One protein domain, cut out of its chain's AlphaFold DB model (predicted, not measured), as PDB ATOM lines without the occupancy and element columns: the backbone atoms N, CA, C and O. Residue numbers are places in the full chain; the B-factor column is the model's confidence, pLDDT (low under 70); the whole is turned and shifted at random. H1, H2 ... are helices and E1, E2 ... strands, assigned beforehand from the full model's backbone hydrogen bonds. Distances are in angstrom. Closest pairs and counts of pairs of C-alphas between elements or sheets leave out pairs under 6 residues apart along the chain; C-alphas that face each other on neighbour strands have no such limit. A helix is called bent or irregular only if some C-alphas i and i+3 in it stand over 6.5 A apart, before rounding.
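Overview. This is residues 163 to 226 of the 270 residues of an uncharacterized protein of Corynebacterium casei UCMA 3821 (UniProt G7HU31). Look first for a small head built round a two-stranded hairpin, E1 and E2, with residues 193 to 201 of one long helix, H1, packed on it; from this head residues 206 to 226, of which 206 to 225 belong to H1, stick out as a long arm that stands free. The arm makes the length of the whole, and residues 177 to 191, with no named element, lead from the hairpin to the helix. You will find 64 printed residues, with two named strands and then one named helix along the chain; the sheet has the order E1 - E2, antiparallel, and the class is mostly helix. The whole is extended, with a radius of gyration of the C-alphas of 17.2 A and spans of 55 by 20 by 16 A.

Arrangement. Begin at the sheet, where E1, residues 169 to 171, and E2, residues 174 to 176, form a hairpin with a tight link of 2 residues. They are antiparallel, with 175 degrees between their N-to-C directions. Look at C-alphas 169 and 176, which face each other at 4.8 A. Across the pair, N 169 and O 176 are within hydrogen-bond range at 2.8 A, and so are N 176 and O 169 at 2.7 A. Now move outward to H1, residues 192 to 225. Its closest C-alphas to E2 are those of Cys 194 and Arg 176, 4.9 A apart, among 9 pairs within 8 A. With E1 it has 1 such pair, the C-alphas of Tyr 169 and Ala 197, 7.3 A apart. In H1 every O i to N i+4 pair is within hydrogen-bond range.

Along the chain. Find C-alpha 169 at (95.458, -1.365, -2.528), where E1 begins; it ends at Thr 171. E2 runs from His 174 to Arg 176, whose C-alpha is at (93.120, -5.582, -2.475). H1 begins at C-alpha 192, at (96.769, -15.053, -0.588), and runs 48.1 A to C-alpha 225 at (110.549, 12.988, 36.044). H1 is neither bent nor irregular.

Size, cuts and confidence. The two C-alphas farthest apart are those of Trp 187 and Cys 226, at 56.3 A. Without residues 206 to 226, the body of 43 residues spans 25 by 17 by 16 A. The link from E2 to H1 is long, with 15 residues, and the printed part has no cut. The mean pLDDT of the printed part is 75.6; look for values under 70 at residues 163 to 168, 172 to 173 and 183 to 190 of this predicted model.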
ATOM      1  N   GLU A 163      96.967   6.648   0.473       48.78
ATOM      2  CA  GLU A 163      98.415   6.659   0.576       48.78
ATOM      3  C   GLU A 163      98.912   5.305   0.049       48.78
ATOM      4  O   GLU A 163      98.377   4.243   0.383       48.78
ATOM      5  N   LYS A 164      99.806   5.345  -0.943       46.97
ATOM      6  CA  LYS A 164     100.220   4.154  -1.689       46.97
ATOM      7  C   LYS A 164     101.073   3.283  -0.769       46.97
ATOM      8  O   LYS A 164     102.295   3.394  -0.776       46.97
ATOM      9  N   HIS A 165     100.440   2.420   0.020       54.53
ATOM     10  CA  HIS A 165     101.145   1.426   0.817       54.53
ATOM     11  C   HIS A 165     101.800   0.401  -0.125       54.53
ATOM     12  O   HIS A 165     101.161  -0.056  -1.080       54.53
ATOM     13  N   PRO A 166     103.074   0.030   0.089       58.06
ATOM     14  CA  PRO A 166     103.775  -0.879  -0.808       58.06
ATOM     15  C   PRO A 166     103.086  -2.254  -0.816       58.06
ATOM     16  O   PRO A 166     103.193  -3.032   0.125       58.06
ATOM     17  N   GLY A 167     102.362  -2.550  -1.899       63.44
ATOM     18  CA  GLY A 167     101.740  -3.853  -2.157       63.44
ATOM     19  C   GLY A 167     100.285  -4.027  -1.697       63.44
ATOM     20  O   GLY A 167      99.688  -5.050  -2.046       63.44
ATOM     21  N   ALA A 168      99.693  -3.052  -1.000       66.75
ATOM     22  CA  ALA A 168      98.294  -3.079  -0.563       66.75
ATOM     23  C   ALA A 168      97.495  -1.942  -1.225       66.75
ATOM     24  O   ALA A 168      97.910  -0.788  -1.216       66.75
ATOM     25  N   TYR A 169      96.356  -2.283  -1.824       70.12
ATOM     26  CA  TYR A 169      95.458  -1.365  -2.528       70.12
ATOM     27  C   TYR A 169      94.058  -1.426  -1.908       70.12
ATOM     28  O   TYR A 169      93.687  -2.436  -1.317       70.12
ATOM     29  N   GLY A 170      93.249  -0.385  -2.097       74.06
ATOM     30  CA  GLY A 170      91.880  -0.332  -1.572       74.06
ATOM     31  C   GLY A 170      91.799   0.268  -0.169       74.06
ATOM     32  O   GLY A 170      92.727   0.934   0.284       74.06
ATOM     33  N   THR A 171      90.662   0.071   0.495       74.38
ATOM     34  CA  THR A 171      90.409   0.559   1.859       74.38
ATOM     35  C   THR A 171      90.633  -0.559   2.881       74.38
ATOM     36  O   THR A 171      90.610  -1.733   2.499       74.38
ATOM     37  N   PRO A 172      90.795  -0.246   4.181       69.44
ATOM     38  CA  PRO A 172      90.917  -1.267   5.229       69.44
ATOM     39  C   PRO A 172      89.763  -2.286   5.245       69.44
ATOM     40  O   PRO A 172      89.964  -3.446   5.599       69.44
ATOM     41  N   GLU A 173      88.567  -1.874   4.814       69.75
ATOM     42  CA  GLU A 173      87.383  -2.738   4.712       69.75
ATOM     43  C   GLU A 173      87.391  -3.627   3.464       69.75
ATOM     44  O   GLU A 173      86.831  -4.722   3.468       69.75
ATOM     45  N   HIS A 174      88.079  -3.188   2.408       75.56
ATOM     46  CA  HIS A 174      88.187  -3.902   1.139       75.56
ATOM     47  C   HIS A 174      89.652  -3.982   0.684       75.56
ATOM     48  O   HIS A 174      90.020  -3.354  -0.316       75.56
ATOM     49  N   PRO A 175      90.498  -4.752   1.399       76.06
ATOM     50  CA  PRO A 175      91.915  -4.864   1.094       76.06
ATOM     51  C   PRO A 175      92.133  -5.656  -0.197       76.06
ATOM     52  O   PRO A 175      91.702  -6.804  -0.346       76.06
ATOM     53  N   ARG A 176      92.838  -5.041  -1.144       75.44
ATOM     54  CA  ARG A 176      93.120  -5.582  -2.475       75.44
ATOM     55  C   ARG A 176      94.618  -5.734  -2.675       75.44
ATOM     56  O   ARG A 176      95.423  -4.908  -2.254       75.44
ATOM     57  N   CYS A 177      95.003  -6.788  -3.380       77.62
ATOM     58  CA  CYS A 177      96.356  -6.912  -3.909       77.62
ATOM     59  C   CYS A 177      96.470  -6.237  -5.282       77.62
ATOM     60  O   CYS A 177      95.465  -5.926  -5.919       77.62
ATOM     61  N   HIS A 178      97.699  -6.095  -5.783       77.44
ATOM     62  CA  HIS A 178      97.967  -5.546  -7.119       77.44
ATOM     63  C   HIS A 178      97.169  -6.241  -8.241       77.44
ATOM     64  O   HIS A 178      96.777  -5.595  -9.208       77.44
ATOM     65  N   LYS A 179      96.903  -7.551  -8.117       72.31
ATOM     66  CA  LYS A 179      96.158  -8.322  -9.129       72.31
ATOM     67  C   LYS A 179      94.667  -7.997  -9.165       72.31
ATOM     68  O   LYS A 179      94.085  -8.027 -10.236       72.31
ATOM     69  N   HIS A 180      94.077  -7.648  -8.026       73.06
ATOM     70  CA  HIS A 180      92.643  -7.368  -7.904       73.06
ATOM     71  C   HIS A 180      92.378  -5.873  -7.672       73.06
ATOM     72  O   HIS A 180      91.379  -5.494  -7.065       73.06
ATOM     73  N   ARG A 181      93.287  -4.996  -8.124       74.94
ATOM     74  CA  ARG A 181      93.177  -3.542  -7.922       74.94
ATOM     75  C   ARG A 181      91.886  -2.974  -8.526       74.94
ATOM     76  O   ARG A 181      91.234  -2.159  -7.879       74.94
ATOM     77  N   ASN A 182      91.510  -3.437  -9.721       74.25
ATOM     78  CA  ASN A 182      90.408  -2.877 -10.516       74.25
ATOM     79  C   ASN A 182      89.138  -3.748 -10.539       74.25
ATOM     80  O   ASN A 182      88.172  -3.380 -11.200       74.25
ATOM     81  N   GLU A 183      89.116  -4.890  -9.850       65.38
ATOM     82  CA  GLU A 183      87.943  -5.774  -9.841       65.38
ATOM     83  C   GLU A 183      86.845  -5.268  -8.887       65.38
ATOM     84  O   GLU A 183      87.155  -4.680  -7.839       65.38
ATOM     85  N   PRO A 184      85.556  -5.445  -9.237       63.41
ATOM     86  CA  PRO A 184      84.450  -5.060  -8.373       63.41
ATOM     87  C   PRO A 184      84.429  -5.909  -7.097       63.41
ATOM     88  O   PRO A 184      84.728  -7.102  -7.097       63.41
ATOM     89  N   SER A 185      84.096  -5.261  -5.983       60.28
ATOM     90  CA  SER A 185      84.018  -5.895  -4.670       60.28
ATOM     91  C   SER A 185      82.804  -6.815  -4.607       60.28
ATOM     92  O   SER A 185      81.676  -6.337  -4.520       60.28
ATOM     93  N   GLY A 186      83.026  -8.125  -4.639       58.50
ATOM     94  CA  GLY A 186      81.956  -9.091  -4.444       58.50
ATOM     95  C   GLY A 186      82.372 -10.492  -4.853       58.50
ATOM     96  O   GLY A 186      82.451 -10.796  -6.033       58.50
ATOM     97  N   TRP A 187      82.564 -11.347  -3.850       54.19
ATOM     98  CA  TRP A 187      82.501 -12.803  -3.997       54.19
ATOM     99  C   TRP A 187      83.689 -13.501  -4.682       54.19
ATOM    100  O   TRP A 187      83.528 -14.305  -5.594       54.19
ATOM    101  N   PHE A 188      84.894 -13.283  -4.154       52.53
ATOM    102  CA  PHE A 188      85.991 -14.236  -4.325       52.53
ATOM    103  C   PHE A 188      86.617 -14.538  -2.968       52.53
ATOM    104  O   PHE A 188      86.911 -13.626  -2.193       52.53
ATOM    105  N   GLU A 189      86.817 -15.823  -2.681       58.00
ATOM    106  CA  GLU A 189      87.593 -16.274  -1.530       58.00
ATOM    107  C   GLU A 189      88.968 -15.580  -1.585       58.00
ATOM    108  O   GLU A 189      89.649 -15.645  -2.617       58.00
ATOM    109  N   PRO A 190      89.343 -14.797  -0.553       68.44
ATOM    110  CA  PRO A 190      90.392 -13.800  -0.682       68.44
ATOM    111  C   PRO A 190      91.706 -14.491  -1.024       68.44
ATOM    112  O   PRO A 190      92.243 -15.276  -0.241       68.44
ATOM    113  N   CYS A 191      92.238 -14.192  -2.212       76.50
ATOM    114  CA  CYS A 191      93.511 -14.751  -2.637       76.50
ATOM    115  C   CYS A 191      94.596 -14.434  -1.594       76.50
ATOM    116  O   CYS A 191      94.510 -13.445  -0.859       76.50
ATOM    117  N   ARG A 192      95.667 -15.236  -1.553       79.94
ATOM    118  CA  ARG A 192      96.769 -15.053  -0.588       79.94
ATOM    119  C   ARG A 192      97.306 -13.612  -0.563       79.94
ATOM    120  O   ARG A 192      97.672 -13.126   0.498       79.94
ATOM    121  N   GLY A 193      97.298 -12.927  -1.711       79.88
ATOM    122  CA  GLY A 193      97.681 -11.518  -1.818       79.88
ATOM    123  C   GLY A 193      96.692 -10.551  -1.159       79.88
ATOM    124  O   GLY A 193      97.123  -9.619  -0.494       79.88
ATOM    125  N   CYS A 194      95.378 -10.755  -1.304       77.44
ATOM    126  CA  CYS A 194      94.378  -9.931  -0.615       77.44
ATOM    127  C   CYS A 194      94.386 -10.184   0.900       77.44
ATOM    128  O   CYS A 194      94.226  -9.245   1.673       77.44
ATOM    129  N   LYS A 195      94.649 -11.426   1.336       81.50
ATOM    130  CA  LYS A 195      94.855 -11.736   2.760       81.50
ATOM    131  C   LYS A 195      96.076 -11.000   3.317       81.50
ATOM    132  O   LYS A 195      95.965 -10.333   4.333       81.50
ATOM    133  N   GLN A 196      97.196 -11.024   2.596       83.44
ATOM    134  CA  GLN A 196      98.395 -10.280   2.985       83.44
ATOM    135  C   GLN A 196      98.157  -8.761   3.015       83.44
ATOM    136  O   GLN A 196      98.629  -8.091   3.926       83.44
ATOM    137  N   ALA A 197      97.397  -8.215   2.059       82.06
ATOM    138  CA  ALA A 197      97.003  -6.806   2.086       82.06
ATOM    139  C   ALA A 197      96.170  -6.479   3.338       82.06
ATOM    140  O   ALA A 197      96.425  -5.467   3.985       82.06
ATOM    141  N   LYS A 198      95.237  -7.358   3.727       82.88
ATOM    142  CA  LYS A 198      94.467  -7.221   4.972       82.88
ATOM    143  C   LYS A 198      95.379  -7.208   6.197       82.88
ATOM    144  O   LYS A 198      95.230  -6.331   7.041       82.88
ATOM    145  N   ASP A 199      96.331  -8.136   6.249       85.69
ATOM    146  CA  ASP A 199      97.274  -8.258   7.361       85.69
ATOM    147  C   ASP A 199      98.140  -6.990   7.506       85.69
ATOM    148  O   ASP A 199      98.417  -6.548   8.620       85.69
ATOM    149  N   ILE A 200      98.523  -6.351   6.392       85.50
ATOM    150  CA  ILE A 200      99.250  -5.068   6.398       85.50
ATOM    151  C   ILE A 200      98.404  -3.971   7.052       85.50
ATOM    152  O   ILE A 200      98.875  -3.326   7.989       85.50
ATOM    153  N   PHE A 201      97.151  -3.794   6.618       83.94
ATOM    154  CA  PHE A 201      96.260  -2.788   7.206       83.94
ATOM    155  C   PHE A 201      95.995  -3.055   8.694       83.94
ATOM    156  O   PHE A 201      96.021  -2.126   9.501       83.94
ATOM    157  N   THR A 202      95.794  -4.317   9.090       87.19
ATOM    158  CA  THR A 202      95.563  -4.665  10.500       87.19
ATOM    159  C   THR A 202      96.803  -4.434  11.355       87.19
ATOM    160  O   THR A 202      96.688  -3.919  12.465       87.19
ATOM    161  N   ASN A 203      97.991  -4.771  10.846       88.38
ATOM    162  CA  ASN A 203      99.247  -4.559  11.562       88.38
ATOM    163  C   ASN A 203      99.548  -3.068  11.725       88.38
ATOM    164  O   ASN A 203     100.033  -2.667  12.779       88.38
ATOM    165  N   GLN A 204      99.226  -2.246  10.725       85.88
ATOM    166  CA  GLN A 204      99.380  -0.799  10.821       85.88
ATOM    167  C   GLN A 204      98.434  -0.202  11.867       85.88
ATOM    168  O   GLN A 204      98.896   0.506  12.756       85.88
ATOM    169  N   ALA A 205      97.148  -0.559  11.838       84.69
ATOM    170  CA  ALA A 205      96.192  -0.104  12.848       84.69
ATOM    171  C   ALA A 205      96.627  -0.514  14.270       84.69
ATOM    172  O   ALA A 205      96.539   0.268  15.215       84.69
ATOM    173  N   GLN A 206      97.159  -1.732  14.424       87.69
ATOM    174  CA  GLN A 206      97.727  -2.188  15.694       87.69
ATOM    175  C   GLN A 206      98.996  -1.421  16.084       87.69
ATOM    176  O   GLN A 206      99.182  -1.126  17.263       87.69
ATOM    177  N   ALA A 207      99.873  -1.099  15.132       85.62
ATOM    178  CA  ALA A 207     101.086  -0.327  15.381       85.62
ATOM    179  C   ALA A 207     100.763   1.114  15.797       85.62
ATOM    180  O   ALA A 207     101.341   1.604  16.761       85.62
ATOM    181  N   GLU A 208      99.801   1.760  15.140       86.56
ATOM    182  CA  GLU A 208      99.315   3.096  15.499       86.56
ATOM    183  C   GLU A 208      98.674   3.100  16.892       86.56
ATOM    184  O   GLU A 208      98.984   3.967  17.710       86.56
ATOM    185  N   ALA A 209      97.861   2.088  17.216       85.62
ATOM    186  CA  ALA A 209      97.299   1.931  18.556       85.62
ATOM    187  C   ALA A 209      98.396   1.749  19.620       85.62
ATOM    188  O   ALA A 209      98.358   2.402  20.664       85.62
ATOM    189  N   ARG A 210      99.408   0.913  19.345       87.88
ATOM    190  CA  ARG A 210     100.563   0.724  20.240       87.88
ATOM    191  C   ARG A 210     101.349   2.020  20.418       87.88
ATOM    192  O   ARG A 210     101.594   2.412  21.555       87.88
ATOM    193  N   ALA A 211     101.665   2.721  19.332       85.69
ATOM    194  CA  ALA A 211     102.370   3.998  19.375       85.69
ATOM    195  C   ALA A 211     101.582   5.061  20.156       85.69
ATOM    196  O   ALA A 211     102.168   5.810  20.934       85.69
ATOM    197  N   ALA A 212     100.253   5.098  20.022       85.06
ATOM    198  CA  ALA A 212      99.403   5.989  20.807       85.06
ATOM    199  C   ALA A 212      99.456   5.657  22.308       85.06
ATOM    200  O   ALA A 212      99.607   6.566  23.126       85.06
ATOM    201  N   THR A 213      99.382   4.372  22.680       87.88
ATOM    202  CA  THR A 213      99.509   3.944  24.087       87.88
ATOM    203  C   THR A 213     100.904   4.188  24.658       87.88
ATOM    204  O   THR A 213     101.052   4.569  25.816       87.88
ATOM    205  N   GLU A 214     101.944   4.019  23.847       88.31
ATOM    206  CA  GLU A 214     103.314   4.293  24.259       88.31
ATOM    207  C   GLU A 214     103.535   5.798  24.433       88.31
ATOM    208  O   GLU A 214     104.105   6.224  25.433       88.31
ATOM    209  N   ALA A 215     103.003   6.628  23.536       81.81
ATOM    210  CA  ALA A 215     103.081   8.079  23.652       81.81
ATOM    211  C   ALA A 215     102.357   8.605  24.903       81.81
ATOM    212  O   ALA A 215     102.839   9.544  25.544       81.81
ATOM    213  N   THR A 216     101.213   8.026  25.287       84.19
ATOM    214  CA  THR A 216     100.540   8.403  26.541       84.19
ATOM    215  C   THR A 216     101.342   7.967  27.762       84.19
ATOM    216  O   THR A 216     101.509   8.776  28.680       84.19
ATOM    217  N   TYR A 217     101.902   6.755  27.755       85.94
ATOM    218  CA  TYR A 217     102.784   6.267  28.815       85.94
ATOM    219  C   TYR A 217     104.049   7.128  28.964       85.94
ATOM    220  O   TYR A 217     104.375   7.565  30.067       85.94
ATOM    221  N   GLN A 218     104.716   7.463  27.857       81.94
ATOM    222  CA  GLN A 218     105.890   8.341  27.844       81.94
ATOM    223  C   GLN A 218     105.559   9.738  28.384       81.94
ATOM    224  O   GLN A 218     106.314  10.275  29.195       81.94
ATOM    225  N   ARG A 219     104.405  10.316  28.015       77.69
ATOM    226  CA  ARG A 219     103.949  11.597  28.583       77.69
ATOM    227  C   ARG A 219     103.704  11.508  30.088       77.69
ATOM    228  O   ARG A 219     104.021  12.459  30.795       77.69
ATOM    229  N   GLN A 220     103.136  10.408  30.583       81.62
ATOM    230  CA  GLN A 220     102.929  10.203  32.021       81.62
ATOM    231  C   GLN A 220     104.263  10.081  32.763       81.62
ATOM    232  O   GLN A 220     104.474  10.789  33.744       81.62
ATOM    233  N   MET A 221     105.192   9.273  32.253       80.38
ATOM    234  CA  MET A 221     106.541   9.154  32.813       80.38
ATOM    235  C   MET A 221     107.283  10.496  32.821       80.38
ATOM    236  O   MET A 221     107.849  10.875  33.843       80.38
ATOM    237  N   GLY A 222     107.198  11.260  31.727       76.19
ATOM    238  CA  GLY A 222     107.803  12.586  31.622       76.19
ATOM    239  C   GLY A 222     107.310  13.567  32.688       76.19
ATOM    240  O   GLY A 222     108.116  14.337  33.202       76.19
ATOM    241  N   LYS A 223     106.027  13.502  33.079       77.88
ATOM    242  CA  LYS A 223     105.482  14.320  34.179       77.88
ATOM    243  C   LYS A 223     106.104  13.967  35.527       77.88
ATOM    244  O   LYS A 223     106.393  14.863  36.306       77.88
ATOM    245  N   HIS A 224     106.314  12.679  35.801       78.50
ATOM    246  CA  HIS A 224     106.903  12.236  37.067       78.50
ATOM    247  C   HIS A 224     108.392  12.582  37.186       78.50
ATOM    248  O   HIS A 224     108.881  12.771  38.296       78.50
ATOM    249  N   THR A 225     109.108  12.681  36.064       77.69
ATOM    250  CA  THR A 225     110.549  12.988  36.044       77.69
ATOM    251  C   THR A 225     110.873  14.466  35.818       77.69
ATOM    252  O   THR A 225     112.034  14.855  35.914       77.69
ATOM    253  N   CYS A 226     109.889  15.297  35.467       75.62
ATOM    254  CA  CYS A 226     110.110  16.711  35.176       75.62
ATOM    255  C   CYS A 226     110.234  17.520  36.472       75.62
ATOM    256  O   CYS A 226     109.323  17.547  37.294       75.62
TER     257      CYS A 226